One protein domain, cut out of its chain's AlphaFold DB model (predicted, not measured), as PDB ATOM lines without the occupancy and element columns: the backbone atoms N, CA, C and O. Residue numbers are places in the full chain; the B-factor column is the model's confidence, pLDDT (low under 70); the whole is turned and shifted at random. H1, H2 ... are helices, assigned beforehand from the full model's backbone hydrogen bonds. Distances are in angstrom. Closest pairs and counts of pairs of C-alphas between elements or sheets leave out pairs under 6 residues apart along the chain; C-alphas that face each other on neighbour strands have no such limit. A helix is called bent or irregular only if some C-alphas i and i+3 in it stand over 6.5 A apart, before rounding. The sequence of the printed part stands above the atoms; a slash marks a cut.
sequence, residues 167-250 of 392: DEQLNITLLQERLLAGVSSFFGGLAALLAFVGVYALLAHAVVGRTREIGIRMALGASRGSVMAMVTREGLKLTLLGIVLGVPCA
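Overview. This is residues 167 to 250 of the 392 residues of the protein "FtsX-like permease family protein" of Luteitalea sp (UniProt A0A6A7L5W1). This is a long, slender helical hook: the long arm H1a runs most of the length, the short arm H1b turns off its far end, and H2 folds back loosely towards H1a, spreading away from it. Residues 167 to 198 of H1 stick out as a long free arm, and residues 240 to 250 of H2 stick out too. The printed part has 84 residues, with two named helices, H1 then H2, and no named strand; its class is all helix. It is extended, with a radius of gyration of the C-alphas of 21.3 A and spans of 72 by 21 by 21 A.

Along the chain. Find C-alpha 167 at (-6.274, -0.908, -46.997), where H1, residues 167 to 219, begins. By its hydrogen bonds it was assigned as one helix, but it is bent: C-alphas 209 and 212 are 7.6 A apart. Its arm H1a, residues 167 to 209, measures 59.2 A; look near residue 174 for a kink of 48 degrees, where H1a is irregular, with C-alphas 173 and 176 7.1 A apart. H1b, residues 212 to 219, begins at C-alpha 212 (24.831, 53.263, -29.738). H2, residues 224 to 250, runs 38.3 A to C-alpha 250 at (13.271, 22.489, -53.294); it is neither bent nor irregular, but only just: C-alphas 245 and 248 are 6.0 A apart.

Arrangement. H1a and H1b stand about perpendicular, only just, at 71 degrees. Look at Leu 203 and Gly 235, the closest C-alphas of H1a and H2, 7.3 A apart: these two are close but not clearly touching. They run opposite ways at a steep tilt of 37 degrees, only just steep. H1b and H2 are also close but not clearly touching, with the C-alphas of Ile 214 and Val 227 closest at 7.4 A, opposite ways at a steep tilt of 42 degrees. Every O i to N i+4 pair is within hydrogen-bond range in H1b, against 37 of 39 in H1a and 21 of 23 in H2.

Size, cuts and confidence. The C-alphas of Gln 169 and Leu 220 are the two farthest apart, at 71.6 A. The printed part has no cut, and the link from H1 to H2 is tight. Mean pLDDT of the printed part is 84.4; residues 169 and 173 are under 70.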
ATOM      1  N   ASP A 167      -6.793  -1.966 -47.870       70.69
ATOM      2  CA  ASP A 167      -6.274  -0.908 -46.997       70.69
ATOM      3  C   ASP A 167      -5.096  -1.376 -46.140       70.69
ATOM      4  O   ASP A 167      -4.079  -0.686 -46.051       70.69
ATOM      5  N   GLU A 168      -5.186  -2.577 -45.563       71.12
ATOM      6  CA  GLU A 168      -4.093  -3.161 -44.784       71.12
ATOM      7  C   GLU A 168      -2.873  -3.413 -45.676       71.12
ATOM      8  O   GLU A 168      -1.738  -3.072 -45.338       71.12
ATOM      9  N   GLN A 169      -3.112  -3.917 -46.886       69.44
ATOM     10  CA  GLN A 169      -2.062  -4.143 -47.869       69.44
ATOM     11  C   GLN A 169      -1.396  -2.835 -48.329       69.44
ATOM     12  O   GLN A 169      -0.173  -2.795 -48.513       69.44
ATOM     13  N   LEU A 170      -2.161  -1.750 -48.473       71.31
ATOM     14  CA  LEU A 170      -1.631  -0.415 -48.755       71.31
ATOM     15  C   LEU A 170      -0.820   0.137 -47.577       71.31
ATOM     16  O   LEU A 170       0.261   0.688 -47.792       71.31
ATOM     17  N   ASN A 171      -1.290  -0.042 -46.341       73.06
ATOM     18  CA  ASN A 171      -0.578   0.404 -45.144       73.06
ATOM     19  C   ASN A 171       0.772  -0.301 -44.989       73.06
ATOM     20  O   ASN A 171       1.783   0.375 -44.789       73.06
ATOM     21  N   ILE A 172       0.817  -1.625 -45.166       72.12
ATOM     22  CA  ILE A 172       2.064  -2.406 -45.123       72.12
ATOM     23  C   ILE A 172       3.019  -1.953 -46.235       72.12
ATOM     24  O   ILE A 172       4.206  -1.737 -45.997       72.12
ATOM     25  N   THR A 173       2.492  -1.747 -47.444       67.12
ATOM     26  CA  THR A 173       3.268  -1.297 -48.608       67.12
ATOM     27  C   THR A 173       3.906   0.074 -48.399       67.12
ATOM     28  O   THR A 173       5.058   0.299 -48.772       67.12
ATOM     29  N   LEU A 174       3.161   1.006 -47.812       77.12
ATOM     30  CA  LEU A 174       3.605   2.383 -47.625       77.12
ATOM     31  C   LEU A 174       4.362   2.591 -46.313       77.12
ATOM     32  O   LEU A 174       4.894   3.679 -46.098       77.12
ATOM     33  N   LEU A 175       4.453   1.578 -45.446       79.88
ATOM     34  CA  LEU A 175       5.097   1.697 -44.141       79.88
ATOM     35  C   LEU A 175       6.550   2.162 -44.271       79.88
ATOM     36  O   LEU A 175       6.948   3.126 -43.624       79.88
ATOM     37  N   GLN A 176       7.328   1.547 -45.164       75.38
ATOM     38  CA  GLN A 176       8.723   1.935 -45.386       75.38
ATOM     39  C   GLN A 176       8.850   3.376 -45.904       75.38
ATOM     40  O   GLN A 176       9.740   4.113 -45.478       75.38
ATOM     41  N   GLU A 177       7.951   3.803 -46.796       79.25
ATOM     42  CA  GLU A 177       7.941   5.173 -47.318       79.25
ATOM     43  C   GLU A 177       7.568   6.182 -46.228       79.25
ATOM     44  O   GLU A 177       8.211   7.225 -46.112       79.25
ATOM     45  N   ARG A 178       6.585   5.850 -45.382       83.50
ATOM     46  CA  ARG A 178       6.182   6.664 -44.229       83.50
ATOM     47  C   ARG A 178       7.291   6.768 -43.191       83.50
ATOM     48  O   ARG A 178       7.512   7.858 -42.675       83.50
ATOM     49  N   LEU A 179       8.023   5.688 -42.920       87.38
ATOM     50  CA  LEU A 179       9.171   5.711 -42.009       87.38
ATOM     51  C   LEU A 179      10.283   6.620 -42.544       87.38
ATOM     52  O   LEU A 179      10.775   7.483 -41.818       87.38
ATOM     53  N   LEU A 180      10.635   6.493 -43.827       89.00
ATOM     54  CA  LEU A 180      11.624   7.365 -44.464       89.00
ATOM     55  C   LEU A 180      11.172   8.830 -44.476       89.00
ATOM     56  O   LEU A 180      11.973   9.719 -44.175       89.00
ATOM     57  N   ALA A 181       9.901   9.091 -44.787       88.44
ATOM     58  CA  ALA A 181       9.323  10.428 -44.745       88.44
ATOM     59  C   ALA A 181       9.310  10.994 -43.319       88.44
ATOM     60  O   ALA A 181       9.645  12.160 -43.132       88.44
ATOM     61  N   GLY A 182       8.989  10.177 -42.316       92.25
ATOM     62  CA  GLY A 182       8.989  10.553 -40.904       92.25
ATOM     63  C   GLY A 182      10.380  10.941 -40.414       92.25
ATOM     64  O   GLY A 182      10.562  12.039 -39.895       92.25
ATOM     65  N   VAL A 183      11.387  10.099 -40.665       94.31
ATOM     66  CA  VAL A 183      12.786  10.383 -40.303       94.31
ATOM     67  C   VAL A 183      13.312  11.615 -41.047       94.31
ATOM     68  O   VAL A 183      13.939  12.484 -40.445       94.31
ATOM     69  N   SER A 184      13.006  11.745 -42.341       93.00
ATOM     70  CA  SER A 184      13.399  12.920 -43.131       93.00
ATOM     71  C   SER A 184      12.730  14.201 -42.631       93.00
ATOM     72  O   SER A 184      13.375  15.243 -42.566       93.00
ATOM     73  N   SER A 185      11.454  14.128 -42.244       93.25
ATOM     74  CA  SER A 185      10.716  15.261 -41.674       93.25
ATOM     75  C   SER A 185      11.264  15.646 -40.305       93.25
ATOM     76  O   SER A 185      11.382  16.831 -40.013       93.25
ATOM     77  N   PHE A 186      11.669  14.666 -39.493       96.75
ATOM     78  CA  PHE A 186      12.318  14.905 -38.208       96.75
ATOM     79  C   PHE A 186      13.646  15.656 -38.374       96.75
ATOM     80  O   PHE A 186      13.830  16.718 -37.780       96.75
ATOM     81  N   PHE A 187      14.547  15.171 -39.236       96.31
ATOM     82  CA  PHE A 187      15.811  15.862 -39.508       96.31
ATOM     83  C   PHE A 187      15.611  17.217 -40.195       96.31
ATOM     84  O   PHE A 187      16.311  18.172 -39.870       96.31
ATOM     85  N   GLY A 188      14.643  17.327 -41.108       94.31
ATOM     86  CA  GLY A 188      14.272  18.594 -41.737       94.31
ATOM     87  C   GLY A 188      13.762  19.617 -40.720       94.31
ATOM     88  O   GLY A 188      14.185  20.771 -40.749       94.31
ATOM     89  N   GLY A 189      12.922  19.187 -39.776       95.69
ATOM     90  CA  GLY A 189      12.450  20.012 -38.665       95.69
ATOM     91  C   GLY A 189      13.581  20.443 -37.732       95.69
ATOM     92  O   GLY A 189      13.661  21.613 -37.367       95.69
ATOM     93  N   LEU A 190      14.508  19.536 -37.406       97.00
ATOM     94  CA  LEU A 190      15.682  19.859 -36.592       97.00
ATOM     95  C   LEU A 190      16.603  20.870 -37.290       97.00
ATOM     96  O   LEU A 190      17.049  21.834 -36.671       97.00
ATOM     97  N   ALA A 191      16.853  20.690 -38.588       95.19
ATOM     98  CA  ALA A 191      17.629  21.635 -39.386       95.19
ATOM     99  C   ALA A 191      16.950  23.013 -39.456       95.19
ATOM    100  O   ALA A 191      17.627  24.032 -39.331       95.19
ATOM    101  N   ALA A 192      15.620  23.055 -39.598       91.06
ATOM    102  CA  ALA A 192      14.854  24.297 -39.573       91.06
ATOM    103  C   ALA A 192      14.934  25.001 -38.209       91.06
ATOM    104  O   ALA A 192      15.126  26.216 -38.159       91.06
ATOM    105  N   LEU A 193      14.862  24.250 -37.105       95.00
ATOM    106  CA  LEU A 193      15.031  24.788 -35.754       95.00
ATOM    107  C   LEU A 193      16.432  25.388 -35.562       95.00
ATOM    108  O   LEU A 193      16.561  26.512 -35.084       95.00
ATOM    109  N   LEU A 194      17.479  24.673 -35.981       95.62
ATOM    110  CA  LEU A 194      18.858  25.166 -35.912       95.62
ATOM    111  C   LEU A 194      19.063  26.416 -36.775       95.62
ATOM    112  O   LEU A 194      19.722  27.359 -36.342       95.62
ATOM    113  N   ALA A 195      18.464  26.455 -37.966       90.88
ATOM    114  CA  ALA A 195      18.486  27.639 -38.817       90.88
ATOM    115  C   ALA A 195      17.792  28.832 -38.139       90.88
ATOM    116  O   ALA A 195      18.331  29.937 -38.157       90.88
ATOM    117  N   PHE A 196      16.644  28.613 -37.492       88.56
ATOM    118  CA  PHE A 196      15.932  29.655 -36.751       88.56
ATOM    119  C   PHE A 196      16.770  30.213 -35.594       88.56
ATOM    120  O   PHE A 196      16.919  31.429 -35.473       88.56
ATOM    121  N   VAL A 197      17.394  29.339 -34.797       94.06
ATOM    122  CA  VAL A 197      18.309  29.744 -33.717       94.06
ATOM    123  C   VAL A 197      19.504  30.528 -34.269       94.06
ATOM    124  O   VAL A 197      19.879  31.553 -33.702       94.06
ATOM    125  N   GLY A 198      20.077  30.102 -35.398       90.19
ATOM    126  CA  GLY A 198      21.181  30.807 -36.053       90.19
ATOM    127  C   GLY A 198      20.795  32.210 -36.533       90.19
ATOM    128  O   GLY A 198      21.529  33.169 -36.296       90.19
ATOM    129  N   VAL A 199      19.622  32.355 -37.155       86.88
ATOM    130  CA  VAL A 199      19.092  33.663 -37.572       86.88
ATOM    131  C   VAL A 199      18.818  34.552 -36.358       86.88
ATOM    132  O   VAL A 199      19.181  35.726 -36.377       86.88
ATOM    133  N   TYR A 200      18.249  34.002 -35.283       86.12
ATOM    134  CA  TYR A 200      18.041  34.739 -34.035       86.12
ATOM    135  C   TYR A 200      19.363  35.240 -33.440       86.12
ATOM    136  O   TYR A 200      19.475  36.419 -33.111       86.12
ATOM    137  N   ALA A 201      20.388  34.384 -33.364       89.75
ATOM    138  CA  ALA A 201      21.706  34.760 -32.856       89.75
ATOM    139  C   ALA A 201      22.352  35.882 -33.691       89.75
ATOM    140  O   ALA A 201      22.895  36.836 -33.130       89.75
ATOM    141  N   LEU A 202      22.245  35.811 -35.023       87.00
ATOM    142  CA  LEU A 202      22.732  36.855 -35.931       87.00
ATOM    143  C   LEU A 202      21.988  38.184 -35.738       87.00
ATOM    144  O   LEU A 202      22.624  39.237 -35.678       87.00
ATOM    145  N   LEU A 203      20.658  38.148 -35.605       85.19
ATOM    146  CA  LEU A 203      19.846  39.344 -35.366       85.19
ATOM    147  C   LEU A 203      20.147  39.970 -34.000       85.19
ATOM    148  O   LEU A 203      20.345  41.182 -33.918       85.19
ATOM    149  N   ALA A 204      20.242  39.158 -32.946       84.88
ATOM    150  CA  ALA A 204      20.597  39.620 -31.609       84.88
ATOM    151  C   ALA A 204      21.975  40.299 -31.605       84.88
ATOM    152  O   ALA A 204      22.125  41.399 -31.070       84.88
ATOM    153  N   HIS A 205      22.965  39.702 -32.277       84.12
ATOM    154  CA  HIS A 205      24.296  40.292 -32.403       84.12
ATOM    155  C   HIS A 205      24.279  41.622 -33.181       84.12
ATOM    156  O   HIS A 205      24.911  42.594 -32.764       84.12
ATOM    157  N   ALA A 206      23.507  41.704 -34.270       82.38
ATOM    158  CA  ALA A 206      23.367  42.923 -35.067       82.38
ATOM    159  C   ALA A 206      22.707  44.077 -34.290       82.38
ATOM    160  O   ALA A 206      23.124  45.230 -34.428       82.38
ATOM    161  N   VAL A 207      21.707  43.782 -33.450       80.94
ATOM    162  CA  VAL A 207      21.055  44.784 -32.590       80.94
ATOM    163  C   VAL A 207      22.033  45.314 -31.547       80.94
ATOM    164  O   VAL A 207      22.150  46.531 -31.406       80.94
ATOM    165  N   VAL A 208      22.785  44.431 -30.876       83.56
ATOM    166  CA  VAL A 208      23.800  44.826 -29.882       83.56
ATOM    167  C   VAL A 208      24.848  45.753 -30.506       83.56
ATOM    168  O   VAL A 208      25.152  46.797 -29.929       83.56
ATOM    169  N   GLY A 209      25.327  45.445 -31.716       78.38
ATOM    170  CA  GLY A 209      26.289  46.287 -32.437       78.38
ATOM    171  C   GLY A 209      25.772  47.686 -32.809       78.38
ATOM    172  O   GLY A 209      26.568  48.612 -32.943       78.38
ATOM    173  N   ARG A 210      24.449  47.873 -32.934       81.25
ATOM    174  CA  ARG A 210      23.814  49.158 -33.297       81.25
ATOM    175  C   ARG A 210      23.162  49.891 -32.118       81.25
ATOM    176  O   ARG A 210      22.554  50.943 -32.313       81.25
ATOM    177  N   THR A 211      23.314  49.392 -30.892       80.00
ATOM    178  CA  THR A 211      22.747  50.005 -29.670       80.00
ATOM    179  C   THR A 211      23.121  51.478 -29.503       80.00
ATOM    180  O   THR A 211      22.263  52.284 -29.150       80.00
ATOM    181  N   ARG A 212      24.364  51.867 -29.828       78.56
ATOM    182  CA  ARG A 212      24.831  53.263 -29.738       78.56
ATOM    183  C   ARG A 212      24.083  54.202 -30.691       78.56
ATOM    184  O   ARG A 212      23.693  55.293 -30.291       78.56
ATOM    185  N   GLU A 213      23.845  53.780 -31.931       82.50
ATOM    186  CA  GLU A 213      23.089  54.569 -32.916       82.50
ATOM    187  C   GLU A 213      21.608  54.661 -32.546       82.50
ATOM    188  O   GLU A 213      20.989  55.720 -32.668       82.50
ATOM    189  N   ILE A 214      21.049  53.552 -32.053       81.69
ATOM    190  CA  ILE A 214      19.669  53.482 -31.571       81.69
ATOM    191  C   ILE A 214      19.483  54.428 -30.375       81.69
ATOM    192  O   ILE A 214      18.518  55.190 -30.356       81.69
ATOM    193  N   GLY A 215      20.425  54.452 -29.427       80.69
ATOM    194  CA  GLY A 215      20.407  55.353 -28.272       80.69
ATOM    195  C   GLY A 215      20.446  56.835 -28.657       80.69
ATOM    196  O   GLY A 215      19.659  57.621 -28.136       80.69
ATOM    197  N   ILE A 216      21.283  57.211 -29.634       84.75
ATOM    198  CA  ILE A 216      21.344  58.593 -30.144       84.75
ATOM    199  C   ILE A 216      20.021  58.986 -30.822       84.75
ATOM    200  O   ILE A 216      19.509  60.077 -30.586       84.75
ATOM    201  N   ARG A 217      19.417  58.100 -31.625       84.44
ATOM    202  CA  ARG A 217      18.119  58.374 -32.276       84.44
ATOM    203  C   ARG A 217      16.965  58.482 -31.284       84.44
ATOM    204  O   ARG A 217      16.091  59.325 -31.464       84.44
ATOM    205  N   MET A 218      16.971  57.657 -30.240       82.31
ATOM    206  CA  MET A 218      16.002  57.749 -29.147       82.31
ATOM    207  C   MET A 218      16.147  59.076 -28.389       82.31
ATOM    208  O   MET A 218      15.139  59.712 -28.097       82.31
ATOM    209  N   ALA A 219      17.379  59.540 -28.143       84.88
ATOM    210  CA  ALA A 219      17.639  60.846 -27.529       84.88
ATOM    211  C   ALA A 219      17.190  62.031 -28.411       84.88
ATOM    212  O   ALA A 219      16.800  63.070 -27.891       84.88
ATOM    213  N   LEU A 220      17.183  61.856 -29.738       84.94
ATOM    214  CA  LEU A 220      16.649  62.819 -30.711       84.94
ATOM    215  C   LEU A 220      15.115  62.743 -30.886       84.94
ATOM    216  O   LEU A 220      14.566  63.443 -31.734       84.94
ATOM    217  N   GLY A 221      14.412  61.913 -30.103       85.62
ATOM    218  CA  GLY A 221      12.945  61.844 -30.087       85.62
ATOM    219  C   GLY A 221      12.315  60.814 -31.033       85.62
ATOM    220  O   GLY A 221      11.108  60.865 -31.270       85.62
ATOM    221  N   ALA A 222      13.084  59.867 -31.582       84.19
ATOM    222  CA  ALA A 222      12.516  58.792 -32.399       84.19
ATOM    223  C   ALA A 222      11.566  57.896 -31.577       84.19
ATOM    224  O   ALA A 222      11.882  57.480 -30.461       84.19
ATOM    225  N   SER A 223      10.403  57.550 -32.139       83.94
ATOM    226  CA  SER A 223       9.449  56.651 -31.478       83.94
ATOM    227  C   SER A 223       9.948  55.200 -31.495       83.94
ATOM    228  O   SER A 223      10.526  54.744 -32.488       83.94
ATOM    229  N   ARG A 224       9.674  54.429 -30.430       77.88
ATOM    230  CA  ARG A 224      10.062  53.003 -30.321       77.88
ATOM    231  C   ARG A 224       9.578  52.165 -31.516       77.88
ATOM    232  O   ARG A 224      10.311  51.308 -32.005       77.88
ATOM    233  N   GLY A 225       8.387  52.471 -32.039       81.12
ATOM    234  CA  GLY A 225       7.829  51.819 -33.227       81.12
ATOM    235  C   GLY A 225       8.643  52.059 -34.504       81.12
ATOM    236  O   GLY A 225       8.802  51.137 -35.300       81.12
ATOM    237  N   SER A 226       9.228  53.250 -34.681       80.38
ATOM    238  CA  SER A 226      10.064  53.555 -35.855       80.38
ATOM    239  C   SER A 226      11.374  52.756 -35.874       80.38
ATOM    240  O   SER A 226      11.827  52.321 -36.934       80.38
ATOM    241  N   VAL A 227      11.949  52.498 -34.694       79.69
ATOM    242  CA  VAL A 227      13.159  51.684 -34.532       79.69
ATOM    243  C   VAL A 227      12.842  50.202 -34.736       79.69
ATOM    244  O   VAL A 227      13.545  49.531 -35.491       79.69
ATOM    245  N   MET A 228      11.751  49.699 -34.145       78.38
ATOM    246  CA  MET A 228      11.303  48.320 -34.370       78.38
ATOM    247  C   MET A 228      11.008  48.043 -35.844       78.38
ATOM    248  O   MET A 228      11.488  47.044 -36.372       78.38
ATOM    249  N   ALA A 229      10.291  48.938 -36.530       82.62
ATOM    250  CA  ALA A 229       9.979  48.793 -37.953       82.62
ATOM    251  C   ALA A 229      11.236  48.741 -38.839       82.62
ATOM    252  O   ALA A 229      11.258  48.057 -39.861       82.62
ATOM    253  N   MET A 230      12.300  49.450 -38.456       79.75
ATOM    254  CA  MET A 230      13.570  49.420 -39.177       79.75
ATOM    255  C   MET A 230      14.257  48.055 -39.055       79.75
ATOM    256  O   MET A 230      14.653  47.479 -40.069       79.75
ATOM    257  N   VAL A 231      14.348  47.524 -37.833       79.75
ATOM    258  CA  VAL A 231      15.001  46.236 -37.551       79.75
ATOM    259  C   VAL A 231      14.210  45.072 -38.152       79.75
ATOM    260  O   VAL A 231      14.791  44.200 -38.802       79.75
ATOM    261  N   THR A 232      12.881  45.072 -38.013       79.12
ATOM    262  CA  THR A 232      12.027  44.018 -38.584       79.12
ATOM    263  C   THR A 232      12.085  44.006 -40.106       79.12
ATOM    264  O   THR A 232      12.142  42.932 -40.698       79.12
ATOM    265  N   ARG A 233      12.154  45.171 -40.764       84.50
ATOM    266  CA  ARG A 233      12.290  45.255 -42.226       84.50
ATOM    267  C   ARG A 233      13.625  44.702 -42.722       84.50
ATOM    268  O   ARG A 233      13.683  44.158 -43.823       84.50
ATOM    269  N   GLU A 234      14.691  44.836 -41.941       80.19
ATOM    270  CA  GLU A 234      16.006  44.284 -42.275       80.19
ATOM    271  C   GLU A 234      16.034  42.759 -42.104       80.19
ATOM    272  O   GLU A 234      16.471  42.055 -43.015       80.19
ATOM    273  N   GLY A 235      15.446  42.241 -41.020       80.31
ATOM    274  CA  GLY A 235      15.240  40.800 -40.836       80.31
ATOM    275  C   GLY A 235      14.362  40.191 -41.933       80.31
ATOM    276  O   GLY A 235      14.734  39.194 -42.549       80.31
ATOM    277  N   LEU A 236      13.246  40.850 -42.262       84.50
ATOM    278  CA  LEU A 236      12.303  40.387 -43.277       84.50
ATOM    279  C   LEU A 236      12.951  40.281 -44.662       84.50
ATOM    280  O   LEU A 236      12.688  39.319 -45.376       84.50
ATOM    281  N   LYS A 237      13.833  41.219 -45.039       86.12
ATOM    282  CA  LYS A 237      14.589  41.141 -46.304       86.12
ATOM    283  C   LYS A 237      15.453  39.883 -46.377       86.12
ATOM    284  O   LYS A 237      15.475  39.228 -47.418       86.12
ATOM    285  N   LEU A 238      16.142  39.544 -45.288       82.31
ATOM    286  CA  LEU A 238      17.007  38.366 -45.223       82.31
ATOM    287  C   LEU A 238      16.186  37.072 -45.328       82.31
ATOM    288  O   LEU A 238      16.526  36.178 -46.104       82.31
ATOM    289  N   THR A 239      15.062  37.002 -44.605       84.19
ATOM    290  CA  THR A 239      14.131  35.866 -44.655       84.19
ATOM    291  C   THR A 239      13.527  35.696 -46.045       84.19
ATOM    292  O   THR A 239      13.495  34.583 -46.568       84.19
ATOM    293  N   LEU A 240      13.086  36.789 -46.675       88.56
ATOM    294  CA  LEU A 240      12.468  36.749 -47.999       88.56
ATOM    295  C   LEU A 240      13.463  36.270 -49.061       88.56
ATOM    296  O   LEU A 240      13.110  35.435 -49.887       88.56
ATOM    297  N   LEU A 241      14.717  36.729 -49.002       89.81
ATOM    298  CA  LEU A 241      15.778  36.259 -49.894       89.81
ATOM    299  C   LEU A 241      16.047  34.758 -49.699       89.81
ATOM    300  O   LEU A 241      16.167  34.021 -50.677       89.81
ATOM    301  N   GLY A 242      16.067  34.291 -48.448       85.44
ATOM    302  CA  GLY A 242      16.179  32.868 -48.126       85.44
ATOM    303  C   GLY A 242      15.035  32.030 -48.708       85.44
ATOM    304  O   GLY A 242      15.287  30.984 -49.299       85.44
ATOM    305  N   ILE A 243      13.788  32.503 -48.613       87.56
ATOM    306  CA  ILE A 243      12.610  31.823 -49.182       87.56
ATOM    307  C   ILE A 243      12.675  31.804 -50.714       87.56
ATOM    308  O   ILE A 243      12.474  30.753 -51.323       87.56
ATOM    309  N   VAL A 244      12.992  32.945 -51.334       91.25
ATOM    310  CA  VAL A 244      13.081  33.088 -52.795       91.25
ATOM    311  C   VAL A 244      14.164  32.186 -53.384       91.25
ATOM    312  O   VAL A 244      13.976  31.670 -54.478       91.25
ATOM    313  N   LEU A 245      15.268  31.944 -52.674       88.75
ATOM    314  CA  LEU A 245      16.308  31.009 -53.115       88.75
ATOM    315  C   LEU A 245      15.999  29.552 -52.730       88.75
ATOM    316  O   LEU A 245      16.314  28.626 -53.478       88.75
ATOM    317  N   GLY A 246      15.369  29.330 -51.576       83.94
ATOM    318  CA  GLY A 246      15.091  28.001 -51.035       83.94
ATOM    319  C   GLY A 246      13.961  27.263 -51.754       83.94
ATOM    320  O   GLY A 246      14.106  26.082 -52.077       83.94
ATOM    321  N   VAL A 247      12.848  27.943 -52.049       86.69
ATOM    322  CA  VAL A 247      11.667  27.327 -52.682       86.69
ATOM    323  C   VAL A 247      11.979  26.792 -54.089       86.69
ATOM    324  O   VAL A 247      11.637  25.636 -54.355       86.69
ATOM    325  N   PRO A 248      12.682  27.524 -54.977       88.38
ATOM    326  CA  PRO A 248      13.091  26.995 -56.276       88.38
ATOM    327  C   PRO A 248      14.064  25.821 -56.169       88.38
ATOM    328  O   PRO A 248      13.926  24.862 -56.919       88.38
ATOM    329  N   CYS A 249      15.006  25.837 -55.222       82.25
ATOM    330  CA  CYS A 249      15.913  24.707 -54.995       82.25
ATOM    331  C   CYS A 249      15.162  23.442 -54.541       82.25
ATOM    332  O   CYS A 249      15.489  22.334 -54.969       82.25
ATOM    333  N   ALA A 250      14.125  23.597 -53.713       80.44
ATOM    334  CA  ALA A 250      13.271  22.489 -53.294       80.44
ATOM    335  C   ALA A 250      12.362  21.986 -54.433       80.44
ATOM    336  O   ALA A 250      12.192  20.778 -54.613       80.44
TER     337      ALA A 250